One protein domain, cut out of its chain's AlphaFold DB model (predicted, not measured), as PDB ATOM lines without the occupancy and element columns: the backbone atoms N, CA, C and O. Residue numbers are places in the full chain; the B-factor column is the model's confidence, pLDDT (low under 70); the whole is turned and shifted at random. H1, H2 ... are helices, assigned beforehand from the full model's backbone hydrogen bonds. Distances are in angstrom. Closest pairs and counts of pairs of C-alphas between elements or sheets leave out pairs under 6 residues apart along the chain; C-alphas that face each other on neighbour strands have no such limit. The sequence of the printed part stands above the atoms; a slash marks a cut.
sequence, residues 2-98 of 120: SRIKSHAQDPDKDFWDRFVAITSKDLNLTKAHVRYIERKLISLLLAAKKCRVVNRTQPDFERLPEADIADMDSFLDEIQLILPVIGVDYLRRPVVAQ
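This is residues 2 to 98 of the 120 residues of the protein "GIY-YIG nuclease family protein" of Paracoccus sp. JM45 (UniProt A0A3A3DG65). Look for little regular structure: the longest helix, H1, packs at a steep angle on H2, loops run round the pair, and residues 2 to 17 stick out as a tail. The 97 printed residues hold two named helices, H1 then H2, and no named strand; the class is all helix, with 35 residues in named elements. The whole is loose, radius of gyration of the C-alphas 17.1 A, spanning 58 by 38 by 25 A.

Find C-alpha 31 at (158.398, 211.461, 234.892); from there H1, residues 31 to 48, runs 25.7 A. H2, residues 66 to 82, runs 24.7 A to C-alpha 82 at (171.909, 202.182, 218.770).

H1 touches H2 with residues 33 to 37 alone; the closest C-alphas, of Ile 37 and Met 72, are 6.9 A apart. They run the same way at a steep tilt of 50 degrees. In both, every O i to N i+4 pair is within hydrogen-bond range.

The C-alphas farthest apart, of Ser 2 and Gln 98, are 61.5 A apart. The printed part has no cut; the H1 to H2 link is long, 17 residues. Look for pLDDT under 70 at residues 2 to 17, 26 to 28, 52, 54 to 63 and 93 to 98.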
ATOM      1  N   SER A   2     174.418 250.336 222.660       48.94
ATOM      2  CA  SER A   2     175.074 249.546 223.751       48.94
ATOM      3  C   SER A   2     174.291 248.348 224.348       48.94
ATOM      4  O   SER A   2     174.724 247.835 225.372       48.94
ATOM      5  N   ARG A   3     173.192 247.828 223.769       50.34
ATOM      6  CA  ARG A   3     172.508 246.643 224.369       50.34
ATOM      7  C   ARG A   3     172.588 245.330 223.589       50.34
ATOM      8  O   ARG A   3     172.515 244.274 224.201       50.34
ATOM      9  N   ILE A   4     172.798 245.369 222.274       49.91
ATOM     10  CA  ILE A   4     172.864 244.147 221.446       49.91
ATOM     11  C   ILE A   4     174.235 243.453 221.532       49.91
ATOM     12  O   ILE A   4     174.310 242.235 221.423       49.91
ATOM     13  N   LYS A   5     175.325 244.192 221.784       52.34
ATOM     14  CA  LYS A   5     176.676 243.601 221.840       52.34
ATOM     15  C   LYS A   5     176.944 242.803 223.121       52.34
ATOM     16  O   LYS A   5     177.696 241.840 223.072       52.34
ATOM     17  N   SER A   6     176.301 243.152 224.234       49.09
ATOM     18  CA  SER A   6     176.537 242.521 225.540       49.09
ATOM     19  C   SER A   6     175.865 241.153 225.684       49.09
ATOM     20  O   SER A   6     176.269 240.371 226.532       49.09
ATOM     21  N   HIS A   7     174.853 240.852 224.863       47.97
ATOM     22  CA  HIS A   7     174.135 239.572 224.917       47.97
ATOM     23  C   HIS A   7     174.677 238.520 223.932       47.97
ATOM     24  O   HIS A   7     174.255 237.368 223.982       47.97
ATOM     25  N   ALA A   8     175.606 238.917 223.054       47.84
ATOM     26  CA  ALA A   8     176.319 238.046 222.113       47.84
ATOM     27  C   ALA A   8     177.704 237.599 222.634       47.84
ATOM     28  O   ALA A   8     178.402 236.855 221.954       47.84
ATOM     29  N   GLN A   9     178.107 238.062 223.823       47.44
ATOM     30  CA  GLN A   9     179.360 237.710 224.497       47.44
ATOM     31  C   GLN A   9     179.107 236.776 225.688       47.44
ATOM     32  O   GLN A   9     179.556 237.053 226.794       47.44
ATOM     33  N   ASP A  10     178.403 235.669 225.469       50.06
ATOM     34  CA  ASP A  10     178.430 234.548 226.416       50.06
ATOM     35  C   ASP A  10     179.158 233.374 225.725       50.06
ATOM     36  O   ASP A  10     178.513 232.462 225.209       50.06
ATOM     37  N   PRO A  11     180.502 233.437 225.602       50.84
ATOM     38  CA  PRO A  11     181.322 232.397 224.970       50.84
ATOM     39  C   PRO A  11     181.387 231.089 225.778       50.84
ATOM     40  O   PRO A  11     181.906 230.106 225.272       50.84
ATOM     41  N   ASP A  12     180.847 231.062 227.003       49.28
ATOM     42  CA  ASP A  12     180.812 229.879 227.880       49.28
ATOM     43  C   ASP A  12     179.548 229.014 227.713       49.28
ATOM     44  O   ASP A  12     179.373 228.006 228.403       49.28
ATOM     45  N   LYS A  13     178.632 229.385 226.812       49.34
ATOM     46  CA  LYS A  13     177.487 228.540 226.453       49.34
ATOM     47  C   LYS A  13     177.813 227.792 225.178       49.34
ATOM     48  O   LYS A  13     177.333 228.144 224.103       49.34
ATOM     49  N   ASP A  14     178.654 226.777 225.344       52.72
ATOM     50  CA  ASP A  14     178.990 225.813 224.307       52.72
ATOM     51  C   ASP A  14     177.719 225.391 223.562       52.72
ATOM     52  O   ASP A  14     176.780 224.808 224.120       52.72
ATOM     53  N   PHE A  15     177.700 225.759 222.286       53.47
ATOM     54  CA  PHE A  15     176.778 225.233 221.302       53.47
ATOM     55  C   PHE A  15     176.905 223.709 221.331       53.47
ATOM     56  O   PHE A  15     177.990 223.149 221.214       53.47
ATOM     57  N   TRP A  16     175.789 223.022 221.531       62.81
ATOM     58  CA  TRP A  16     175.742 221.575 221.389       62.81
ATOM     59  C   TRP A  16     175.992 221.232 219.911       62.81
ATOM     60  O   TRP A  16     175.200 221.594 219.050       62.81
ATOM     61  N   ASP A  17     177.088 220.533 219.602       67.56
ATOM     62  CA  ASP A  17     177.389 220.105 218.222       67.56
ATOM     63  C   ASP A  17     176.472 218.968 217.745       67.56
ATOM     64  O   ASP A  17     176.266 218.765 216.546       67.56
ATOM     65  N   ARG A  18     175.931 218.181 218.684       72.00
ATOM     66  CA  ARG A  18     175.029 217.056 218.414       72.00
ATOM     67  C   ARG A  18     173.954 216.949 219.483       72.00
ATOM     68  O   ARG A  18     174.233 217.073 220.674       72.00
ATOM     69  N   PHE A  19     172.738 216.641 219.044       81.44
ATOM     70  CA  PHE A  19     171.598 216.342 219.902       81.44
ATOM     71  C   PHE A  19     171.016 214.979 219.523       81.44
ATOM     72  O   PHE A  19     170.865 214.675 218.340       81.44
ATOM     73  N   VAL A  20     170.692 214.166 220.528       80.75
ATOM     74  CA  VAL A  20     170.030 212.871 220.346       80.75
ATOM     75  C   VAL A  20     168.702 212.917 221.087       80.75
ATOM     76  O   VAL A  20     168.678 213.031 222.311       80.75
ATOM     77  N   ALA A  21     167.605 212.831 220.338       83.06
ATOM     78  CA  ALA A  21     166.274 212.635 220.894       83.06
ATOM     79  C   ALA A  21     165.952 211.144 220.908       83.06
ATOM     80  O   ALA A  21     166.153 210.455 219.910       83.06
ATOM     81  N   ILE A  22     165.421 210.667 222.026       78.88
ATOM     82  CA  ILE A  22     164.948 209.295 222.167       78.88
ATOM     83  C   ILE A  22     163.462 209.383 222.490       78.88
ATOM     84  O   ILE A  22     163.066 210.073 223.429       78.88
ATOM     85  N   THR A  23     162.643 208.712 221.690       79.06
ATOM     86  CA  THR A  23     161.188 208.691 221.846       79.06
ATOM     87  C   THR A  23     160.732 207.249 221.973       79.06
ATOM     88  O   THR A  23     161.093 206.429 221.130       79.06
ATOM     89  N   SER A  24     159.925 206.943 222.986       75.62
ATOM     90  CA  SER A  24     159.221 205.662 223.063       75.62
ATOM     91  C   SER A  24     157.836 205.788 222.425       75.62
ATOM     92  O   SER A  24     157.222 206.857 222.460       75.62
ATOM     93  N   LYS A  25     157.352 204.698 221.825       70.44
ATOM     94  CA  LYS A  25     155.983 204.586 221.302       70.44
ATOM     95  C   LYS A  25     154.960 204.426 222.434       70.44
ATOM     96  O   LYS A  25     153.777 204.698 222.232       70.44
ATOM     97  N   ASP A  26     155.412 204.011 223.612       62.88
ATOM     98  CA  ASP A  26     154.546 203.735 224.744       62.88
ATOM     99  C   ASP A  26     154.168 205.036 225.453       62.88
ATOM    100  O   ASP A  26     155.009 205.782 225.955       62.88
ATOM    101  N   LEU A  27     152.862 205.291 225.538       56.75
ATOM    102  CA  LEU A  27     152.263 206.442 226.229       56.75
ATOM    103  C   LEU A  27     152.527 206.459 227.751       56.75
ATOM    104  O   LEU A  27     152.062 207.361 228.444       56.75
ATOM    105  N   ASN A  28     153.285 205.492 228.274       64.75
ATOM    106  CA  ASN A  28     153.521 205.283 229.699       64.75
ATOM    107  C   ASN A  28     154.910 205.742 230.165       64.75
ATOM    108  O   ASN A  28     155.319 205.398 231.272       64.75
ATOM    109  N   LEU A  29     155.665 206.523 229.379       71.12
ATOM    110  CA  LEU A  29     156.908 207.121 229.877       71.12
ATOM    111  C   LEU A  29     156.583 208.237 230.888       71.12
ATOM    112  O   LEU A  29     156.407 209.405 230.549       71.12
ATOM    113  N   THR A  30     156.452 207.859 232.159       80.12
ATOM    114  CA  THR A  30     156.190 208.801 233.244       80.12
ATOM    115  C   THR A  30     157.447 209.602 233.588       80.12
ATOM    116  O   THR A  30     158.574 209.247 233.232       80.12
ATOM    117  N   LYS A  31     157.273 210.682 234.356       80.56
ATOM    118  CA  LYS A  31     158.398 211.461 234.892       80.56
ATOM    119  C   LYS A  31     159.378 210.586 235.689       80.56
ATOM    120  O   LYS A  31     160.582 210.819 235.617       80.56
ATOM    121  N   ALA A  32     158.881 209.574 236.399       81.50
ATOM    122  CA  ALA A  32     159.714 208.653 237.166       81.50
ATOM    123  C   ALA A  32     160.596 207.783 236.249       81.50
ATOM    124  O   ALA A  32     161.794 207.657 236.503       81.50
ATOM    125  N   HIS A  33     160.049 207.277 235.135       82.69
ATOM    126  CA  HIS A  33     160.797 206.504 234.132       82.69
ATOM    127  C   HIS A  33     161.952 207.308 233.530       82.69
ATOM    128  O   HIS A  33     163.098 206.858 233.522       82.69
ATOM    129  N   VAL A  34     161.677 208.545 233.105       83.81
ATOM    130  CA  VAL A  34     162.701 209.432 232.529       83.81
ATOM    131  C   VAL A  34     163.818 209.713 233.534       83.81
ATOM    132  O   VAL A  34     164.993 209.633 233.183       83.81
ATOM    133  N   ARG A  35     163.476 209.979 234.800       83.38
ATOM    134  CA  ARG A  35     164.464 210.226 235.864       83.38
ATOM    135  C   ARG A  35     165.330 208.998 236.154       83.38
ATOM    136  O   ARG A  35     166.521 209.149 236.433       83.38
ATOM    137  N   TYR A  36     164.756 207.796 236.081       84.31
ATOM    138  CA  TYR A  36     165.495 206.544 236.244       84.31
ATOM    139  C   TYR A  36     166.518 206.341 235.118       84.31
ATOM    140  O   TYR A  36     167.707 206.149 235.393       84.31
ATOM    141  N   ILE A  37     166.074 206.478 233.863       84.88
ATOM    142  CA  ILE A  37     166.925 206.385 232.668       84.88
ATOM    143  C   ILE A  37     168.049 207.425 232.728       84.88
ATOM    144  O   ILE A  37     169.219 207.079 232.568       84.88
ATOM    145  N   GLU A  38     167.719 208.688 233.013       84.69
ATOM    146  CA  GLU A  38     168.692 209.779 233.120       84.69
ATOM    147  C   GLU A  38     169.784 209.446 234.143       84.69
ATOM    148  O   GLU A  38     170.980 209.562 233.861       84.69
ATOM    149  N   ARG A  39     169.398 208.959 235.326       84.50
ATOM    150  CA  ARG A  39     170.360 208.608 236.370       84.50
ATOM    151  C   ARG A  39     171.259 207.441 235.971       84.50
ATOM    152  O   ARG A  39     172.461 207.487 236.249       84.50
ATOM    153  N   LYS A  40     170.710 206.410 235.326       85.25
ATOM    154  CA  LYS A  40     171.497 205.283 234.805       85.25
ATOM    155  C   LYS A  40     172.481 205.739 233.736       85.25
ATOM    156  O   LYS A  40     173.658 205.403 233.842       85.25
ATOM    157  N   LEU A  41     172.050 206.564 232.783       83.75
ATOM    158  CA  LEU A  41     172.923 207.124 231.749       83.75
ATOM    159  C   LEU A  41     174.059 207.956 232.351       83.75
ATOM    160  O   LEU A  41     175.215 207.764 231.981       83.75
ATOM    161  N   ILE A  42     173.775 208.819 233.330       83.75
ATOM    162  CA  ILE A  42     174.817 209.580 234.039       83.75
ATOM    163  C   ILE A  42     175.797 208.634 234.730       83.75
ATOM    164  O   ILE A  42     177.005 208.823 234.620       83.75
ATOM    165  N   SER A  43     175.301 207.604 235.419       83.19
ATOM    166  CA  SER A  43     176.148 206.604 236.076       83.19
ATOM    167  C   SER A  43     177.069 205.896 235.077       83.19
ATOM    168  O   SER A  43     178.268 205.763 235.325       83.19
ATOM    169  N   LEU A  44     176.540 205.512 233.910       82.50
ATOM    170  CA  LEU A  44     177.313 204.908 232.824       82.50
ATOM    171  C   LEU A  44     178.375 205.871 232.275       82.50
ATOM    172  O   LEU A  44     179.529 205.475 232.125       82.50
ATOM    173  N   LEU A  45     178.032 207.142 232.046       82.00
ATOM    174  CA  LEU A  45     178.976 208.165 231.581       82.00
ATOM    175  C   LEU A  45     180.094 208.428 232.599       82.00
ATOM    176  O   LEU A  45     181.272 208.479 232.231       82.00
ATOM    177  N   LEU A  46     179.746 208.543 233.885       80.50
ATOM    178  CA  LEU A  46     180.710 208.697 234.977       80.50
ATOM    179  C   LEU A  46     181.629 207.473 235.086       80.50
ATOM    180  O   LEU A  46     182.835 207.623 235.279       80.50
ATOM    181  N   ALA A  47     181.081 206.266 234.920       80.38
ATOM    182  CA  ALA A  47     181.853 205.028 234.928       80.38
ATOM    183  C   ALA A  47     182.766 204.890 233.700       80.38
ATOM    184  O   ALA A  47     183.860 204.337 233.817       80.38
ATOM    185  N   ALA A  48     182.340 205.384 232.535       81.12
ATOM    186  CA  ALA A  48     183.138 205.371 231.317       81.12
ATOM    187  C   ALA A  48     184.317 206.359 231.379       81.12
ATOM    188  O   ALA A  48     185.333 206.107 230.736       81.12
ATOM    189  N   LYS A  49     184.205 207.458 232.146       76.88
ATOM    190  CA  LYS A  49     185.214 208.539 232.263       76.88
ATOM    191  C   LYS A  49     185.636 209.163 230.921       76.88
ATOM    192  O   LYS A  49     186.680 209.802 230.836       76.88
ATOM    193  N   LYS A  50     184.827 208.985 229.874       70.19
ATOM    194  CA  LYS A  50     185.097 209.473 228.512       70.19
ATOM    195  C   LYS A  50     184.589 210.893 228.263       70.19
ATOM    196  O   LYS A  50     185.027 211.525 227.308       70.19
ATOM    197  N   CYS A  51     183.675 211.398 229.096       70.62
ATOM    198  CA  CYS A  51     183.029 212.693 228.889       70.62
ATOM    199  C   CYS A  51     182.887 213.496 230.180       70.62
ATOM    200  O   CYS A  51     182.694 212.942 231.263       70.62
ATOM    201  N   ARG A  52     182.907 214.825 230.038       68.00
ATOM    202  CA  ARG A  52     182.516 215.762 231.093       68.00
ATOM    203  C   ARG A  52     180.992 215.865 231.113       68.00
ATOM    204  O   ARG A  52     180.404 216.485 230.233       68.00
ATOM    205  N   VAL A  53     180.353 215.252 232.108       72.06
ATOM    206  CA  VAL A  53     178.899 215.351 232.298       72.06
ATOM    207  C   VAL A  53     178.584 216.683 232.973       72.06
ATOM    208  O   VAL A  53     178.869 216.866 234.152       72.06
ATOM    209  N   VAL A  54     177.991 217.617 232.230       68.31
ATOM    210  CA  VAL A  54     177.498 218.893 232.769       68.31
ATOM    211  C   VAL A  54     176.006 218.745 233.062       68.31
ATOM    212  O   VAL A  54     175.172 219.360 232.406       68.31
ATOM    213  N   ASN A  55     175.647 217.876 234.011       66.25
ATOM    214  CA  ASN A  55     174.270 217.838 234.500       66.25
ATOM    215  C   ASN A  55     174.152 218.706 235.756       66.25
ATOM    216  O   ASN A  55     174.883 218.512 236.727       66.25
ATOM    217  N   ARG A  56     173.244 219.685 235.725       53.00
ATOM    218  CA  ARG A  56     173.047 220.661 236.805       53.00
ATOM    219  C   ARG A  56     172.167 220.115 237.933       53.00
ATOM    220  O   ARG A  56     172.063 220.744 238.982       53.00
ATOM    221  N   THR A  57     171.520 218.966 237.739       56.16
ATOM    222  CA  THR A  57     170.620 218.375 238.734       56.16
ATOM    223  C   THR A  57     170.692 216.858 238.652       56.16
ATOM    224  O   THR A  57     170.399 216.278 237.616       56.16
ATOM    225  N   GLN A  58     171.087 216.197 239.740       58.34
ATOM    226  CA  GLN A  58     170.987 214.745 239.835       58.34
ATOM    227  C   GLN A  58     169.592 214.416 240.379       58.34
ATOM    228  O   GLN A  58     169.320 214.736 241.538       58.34
ATOM    229  N   PRO A  59     168.679 213.834 239.582       60.31
ATOM    230  CA  PRO A  59     167.339 213.548 240.062       60.31
ATOM    231  C   PRO A  59     167.391 212.569 241.239       60.31
ATOM    232  O   PRO A  59     168.036 211.513 241.183       60.31
ATOM    233  N   ASP A  60     166.698 212.950 242.312       56.81
ATOM    234  CA  ASP A  60     166.484 212.096 243.476       56.81
ATOM    235  C   ASP A  60     165.591 210.900 243.125       56.81
ATOM    236  O   ASP A  60     164.755 210.978 242.223       56.81
ATOM    237  N   PHE A  61     165.807 209.777 243.795       60.25
ATOM    238  CA  PHE A  61     165.210 208.490 243.447       60.25
ATOM    239  C   PHE A  61     163.690 208.482 243.701       60.25
ATOM    240  O   PHE A  61     163.251 208.525 244.848       60.25
ATOM    241  N   GLU A  62     162.880 208.386 242.645       61.28
ATOM    242  CA  GLU A  62     161.487 207.939 242.759       61.28
ATOM    243  C   GLU A  62     161.478 206.410 242.663       61.28
ATOM    244  O   GLU A  62     162.020 205.842 241.716       61.28
ATOM    245  N   ARG A  63     160.922 205.732 243.678       66.88
ATOM    246  CA  ARG A  63     160.790 204.269 243.679       66.88
ATOM    247  C   ARG A  63     159.864 203.854 242.538       66.88
ATOM    248  O   ARG A  63     158.680 204.173 242.576       66.88
ATOM    249  N   LEU A  64     160.415 203.130 241.571       78.38
ATOM    250  CA  LEU A  64     159.658 202.447 240.528       78.38
ATOM    251  C   LEU A  64     159.363 200.998 240.954       78.38
ATOM    252  O   LEU A  64     160.191 200.394 241.645       78.38
ATOM    253  N   PRO A  65     158.201 200.442 240.573       82.69
ATOM    254  CA  PRO A  65     157.941 199.007 240.613       82.69
ATOM    255  C   PRO A  65     159.024 198.201 239.884       82.69
ATOM    256  O   PRO A  65     159.623 198.671 238.921       82.69
ATOM    257  N   GLU A  66     159.248 196.959 240.314       84.31
ATOM    258  CA  GLU A  66     160.257 196.078 239.705       84.31
ATOM    259  C   GLU A  66     159.972 195.778 238.225       84.31
ATOM    260  O   GLU A  66     160.902 195.738 237.424       84.31
ATOM    261  N   ALA A  67     158.696 195.644 237.849       84.44
ATOM    262  CA  ALA A  67     158.294 195.454 236.454       84.44
ATOM    263  C   ALA A  67     158.727 196.639 235.574       84.44
ATOM    264  O   ALA A  67     159.411 196.443 234.574       84.44
ATOM    265  N   ASP A  68     158.439 197.868 236.014       84.81
ATOM    266  CA  ASP A  68     158.832 199.080 235.290       84.81
ATOM    267  C   ASP A  68     160.363 199.217 235.209       84.81
ATOM    268  O   ASP A  68     160.901 199.685 234.208       84.81
ATOM    269  N   ILE A  69     161.096 198.789 236.245       85.56
ATOM    270  CA  ILE A  69     162.568 198.773 236.230       85.56
ATOM    271  C   ILE A  69     163.094 197.834 235.140       85.56
ATOM    272  O   ILE A  69     163.996 198.226 234.399       85.56
ATOM    273  N   ALA A  70     162.543 196.623 235.031       86.06
ATOM    274  CA  ALA A  70     162.960 195.651 234.024       86.06
ATOM    275  C   ALA A  70     162.693 196.156 232.594       86.06
ATOM    276  O   ALA A  70     163.550 196.016 231.714       86.06
ATOM    277  N   ASP A  71     161.554 196.816 232.380       86.12
ATOM    278  CA  ASP A  71     161.215 197.421 231.091       86.12
ATOM    279  C   ASP A  71     162.171 198.577 230.746       86.12
ATOM    280  O   ASP A  71     162.676 198.669 229.625       86.12
ATOM    281  N   MET A  72     162.489 199.446 231.715       87.19
ATOM    282  CA  MET A  72     163.404 200.575 231.500       87.19
ATOM    283  C   MET A  72     164.863 200.148 231.318       87.19
ATOM    284  O   MET A  72     165.583 200.780 230.542       87.19
ATOM    285  N   ASP A  73     165.313 199.096 232.003       87.12
ATOM    286  CA  ASP A  73     166.641 198.520 231.777       87.12
ATOM    287  C   ASP A  73     166.727 197.896 230.369       87.12
ATOM    288  O   ASP A  73     167.703 198.145 229.660       87.12
ATOM    289  N   SER A  74     165.677 197.212 229.898       87.56
ATOM    290  CA  SER A  74     165.611 196.704 228.514       87.56
ATOM    291  C   SER A  74     165.689 197.839 227.484       87.56
ATOM    292  O   SER A  74     166.451 197.775 226.520       87.56
ATOM    293  N   PHE A  75     164.963 198.933 227.725       87.12
ATOM    294  CA  PHE A  75     165.011 200.125 226.877       87.12
ATOM    295  C   PHE A  75     166.401 200.788 226.867       87.12
ATOM    296  O   PHE A  75     166.885 201.244 225.829       87.12
ATOM    297  N   LEU A  76     167.087 200.821 228.013       86.69
ATOM    298  CA  LEU A  76     168.464 201.313 228.108       86.69
ATOM    299  C   LEU A  76     169.447 200.465 227.293       86.69
ATOM    300  O   LEU A  76     170.405 201.017 226.744       86.69
ATOM    301  N   ASP A  77     169.237 199.156 227.202       87.06
ATOM    302  CA  ASP A  77     170.071 198.275 226.385       87.06
ATOM    303  C   ASP A  77     169.890 198.551 224.885       87.06
ATOM    304  O   ASP A  77     170.882 198.638 224.154       87.06
ATOM    305  N   GLU A  78     168.661 198.812 224.429       87.56
ATOM    306  CA  GLU A  78     168.394 199.251 223.050       87.56
ATOM    307  C   GLU A  78     169.099 200.576 222.728       87.56
ATOM    308  O   GLU A  78     169.753 200.716 221.688       87.56
ATOM    309  N   ILE A  79     169.038 201.541 223.651       86.94
ATOM    310  CA  ILE A  79     169.742 202.822 223.518       86.94
ATOM    311  C   ILE A  79     171.254 202.589 223.412       86.94
ATOM    312  O   ILE A  79     171.904 203.120 222.510       86.94
ATOM    313  N   GLN A  80     171.834 201.782 224.303       85.31
ATOM    314  CA  GLN A  80     173.268 201.479 224.284       85.31
ATOM    315  C   GLN A  80     173.710 200.763 223.002       85.31
ATOM    316  O   GLN A  80     174.857 200.935 222.581       85.31
ATOM    317  N   LEU A  81     172.820 199.994 222.374       85.69
ATOM    318  CA  LEU A  81     173.077 199.331 221.101       85.69
ATOM    319  C   LEU A  81     173.063 200.315 219.921       85.69
ATOM    320  O   LEU A  81     173.933 200.240 219.051       85.69
ATOM    321  N   ILE A  82     172.109 201.250 219.895       86.94
ATOM    322  CA  ILE A  82     171.909 202.182 218.770       86.94
ATOM    323  C   ILE A  82     172.873 203.373 218.827       86.94
ATOM    324  O   ILE A  82     173.345 203.833 217.786       86.94
ATOM    325  N   LEU A  83     173.214 203.876 220.017       85.50
ATOM    326  CA  LEU A  83     174.063 205.066 220.164       85.50
ATOM    327  C   LEU A  83     175.423 204.963 219.438       85.50
ATOM    328  O   LEU A  83     175.790 205.906 218.732       85.50
ATOM    329  N   PRO A  84     176.150 203.830 219.483       83.94
ATOM    330  CA  PRO A  84     177.355 203.638 218.684       83.94
ATOM    331  C   PRO A  84     177.146 203.743 217.173       83.94
ATOM    332  O   PRO A  84     178.045 204.202 216.472       83.94
ATOM    333  N   VAL A  85     175.982 203.324 216.669       84.94
ATOM    334  CA  VAL A  85     175.660 203.330 215.233       84.94
ATOM    335  C   VAL A  85     175.569 204.761 214.708       84.94
ATOM    336  O   VAL A  85     176.024 205.046 213.606       84.94
ATOM    337  N   ILE A  86     175.065 205.683 215.531       83.62
ATOM    338  CA  ILE A  86     175.005 207.118 215.217       83.62
ATOM    339  C   ILE A  86     176.282 207.881 215.626       83.62
ATOM    340  O   ILE A  86     176.315 209.113 215.611       83.62
ATOM    341  N   GLY A  87     177.349 207.161 215.993       79.25
ATOM    342  CA  GLY A  87     178.646 207.740 216.350       79.25
ATOM    343  C   GLY A  87     178.714 208.338 217.757       79.25
ATOM    344  O   GLY A  87     179.506 209.250 217.982       79.25
ATOM    345  N   VAL A  88     177.879 207.859 218.687       80.69
ATOM    346  CA  VAL A  88     177.907 208.198 220.118       80.69
ATOM    347  C   VAL A  88     178.375 206.969 220.906       80.69
ATOM    348  O   VAL A  88     177.581 206.139 221.338       80.69
ATOM    349  N   ASP A  89     179.685 206.814 221.100       79.69
ATOM    350  CA  ASP A  89     180.281 205.643 221.772       79.69
ATOM    351  C   ASP A  89     180.702 205.898 223.234       79.69
ATOM    352  O   ASP A  89     181.274 205.026 223.899       79.69
ATOM    353  N   TYR A  90     180.376 207.078 223.760       77.38
ATOM    354  CA  TYR A  90     180.824 207.558 225.067       77.38
ATOM    355  C   TYR A  90     180.293 206.765 226.268       77.38
ATOM    356  O   TYR A  90     180.930 206.753 227.320       77.38
ATOM    357  N   LEU A  91     179.154 206.082 226.118       74.75
ATOM    358  CA  LEU A  91     178.551 205.254 227.172       74.75
ATOM    359  C   LEU A  91     179.219 203.889 227.318       74.75
ATOM    360  O   LEU A  91     179.108 203.263 228.372       74.75
ATOM    361  N   ARG A  92     179.920 203.404 226.282       70.06
ATOM    362  CA  ARG A  92     180.570 202.095 226.360       70.06
ATOM    363  C   ARG A  92     181.720 202.162 227.347       70.06
ATOM    364  O   ARG A  92     182.700 202.887 227.133       70.06
ATOM    365  N   ARG A  93     181.616 201.339 228.391       65.94
ATOM    366  CA  ARG A  93     182.722 201.046 229.299       65.94
ATOM    367  C   ARG A  93     183.934 200.615 228.467       65.94
ATOM    368  O   ARG A  93     183.754 199.867 227.502       65.94
ATOM    369  N   PRO A  94     185.158 201.062 228.795       56.25
ATOM    370  CA  PRO A  94     186.332 200.408 228.246       56.25
ATOM    371  C   PRO A  94     186.209 198.922 228.584       56.25
ATOM    372  O   PRO A  94     186.055 198.567 229.756       56.25
ATOM    373  N   VAL A  95     186.202 198.064 227.562       56.44
ATOM    374  CA  VAL A  95     186.388 196.632 227.771       56.44
ATOM    375  C   VAL A  95     187.775 196.528 228.375       56.44
ATOM    376  O   VAL A  95     188.777 196.652 227.674       56.44
ATOM    377  N   VAL A  96     187.843 196.406 229.698       55.28
ATOM    378  CA  VAL A  96     189.074 195.997 230.353       55.28
ATOM    379  C   VAL A  96     189.285 194.597 229.818       55.28
ATOM    380  O   VAL A  96     188.540 193.685 230.177       55.28
ATOM    381  N   ALA A  97     190.204 194.461 228.860       52.66
ATOM    382  CA  ALA A  97     190.655 193.165 228.401       52.66
ATOM    383  C   ALA A  97     191.000 192.399 229.671       52.66
ATOM    384  O   ALA A  97     191.902 192.803 230.408       52.66
ATOM    385  N   GLN A  98     190.205 191.379 229.995       54.81
ATOM    386  CA  GLN A  98     190.549 190.530 231.114       54.81
ATOM    387  C   GLN A  98     191.904 189.952 230.754       54.81
ATOM    388  O   GLN A  98     192.032 189.236 229.759       54.81
TER     389      GLN A  98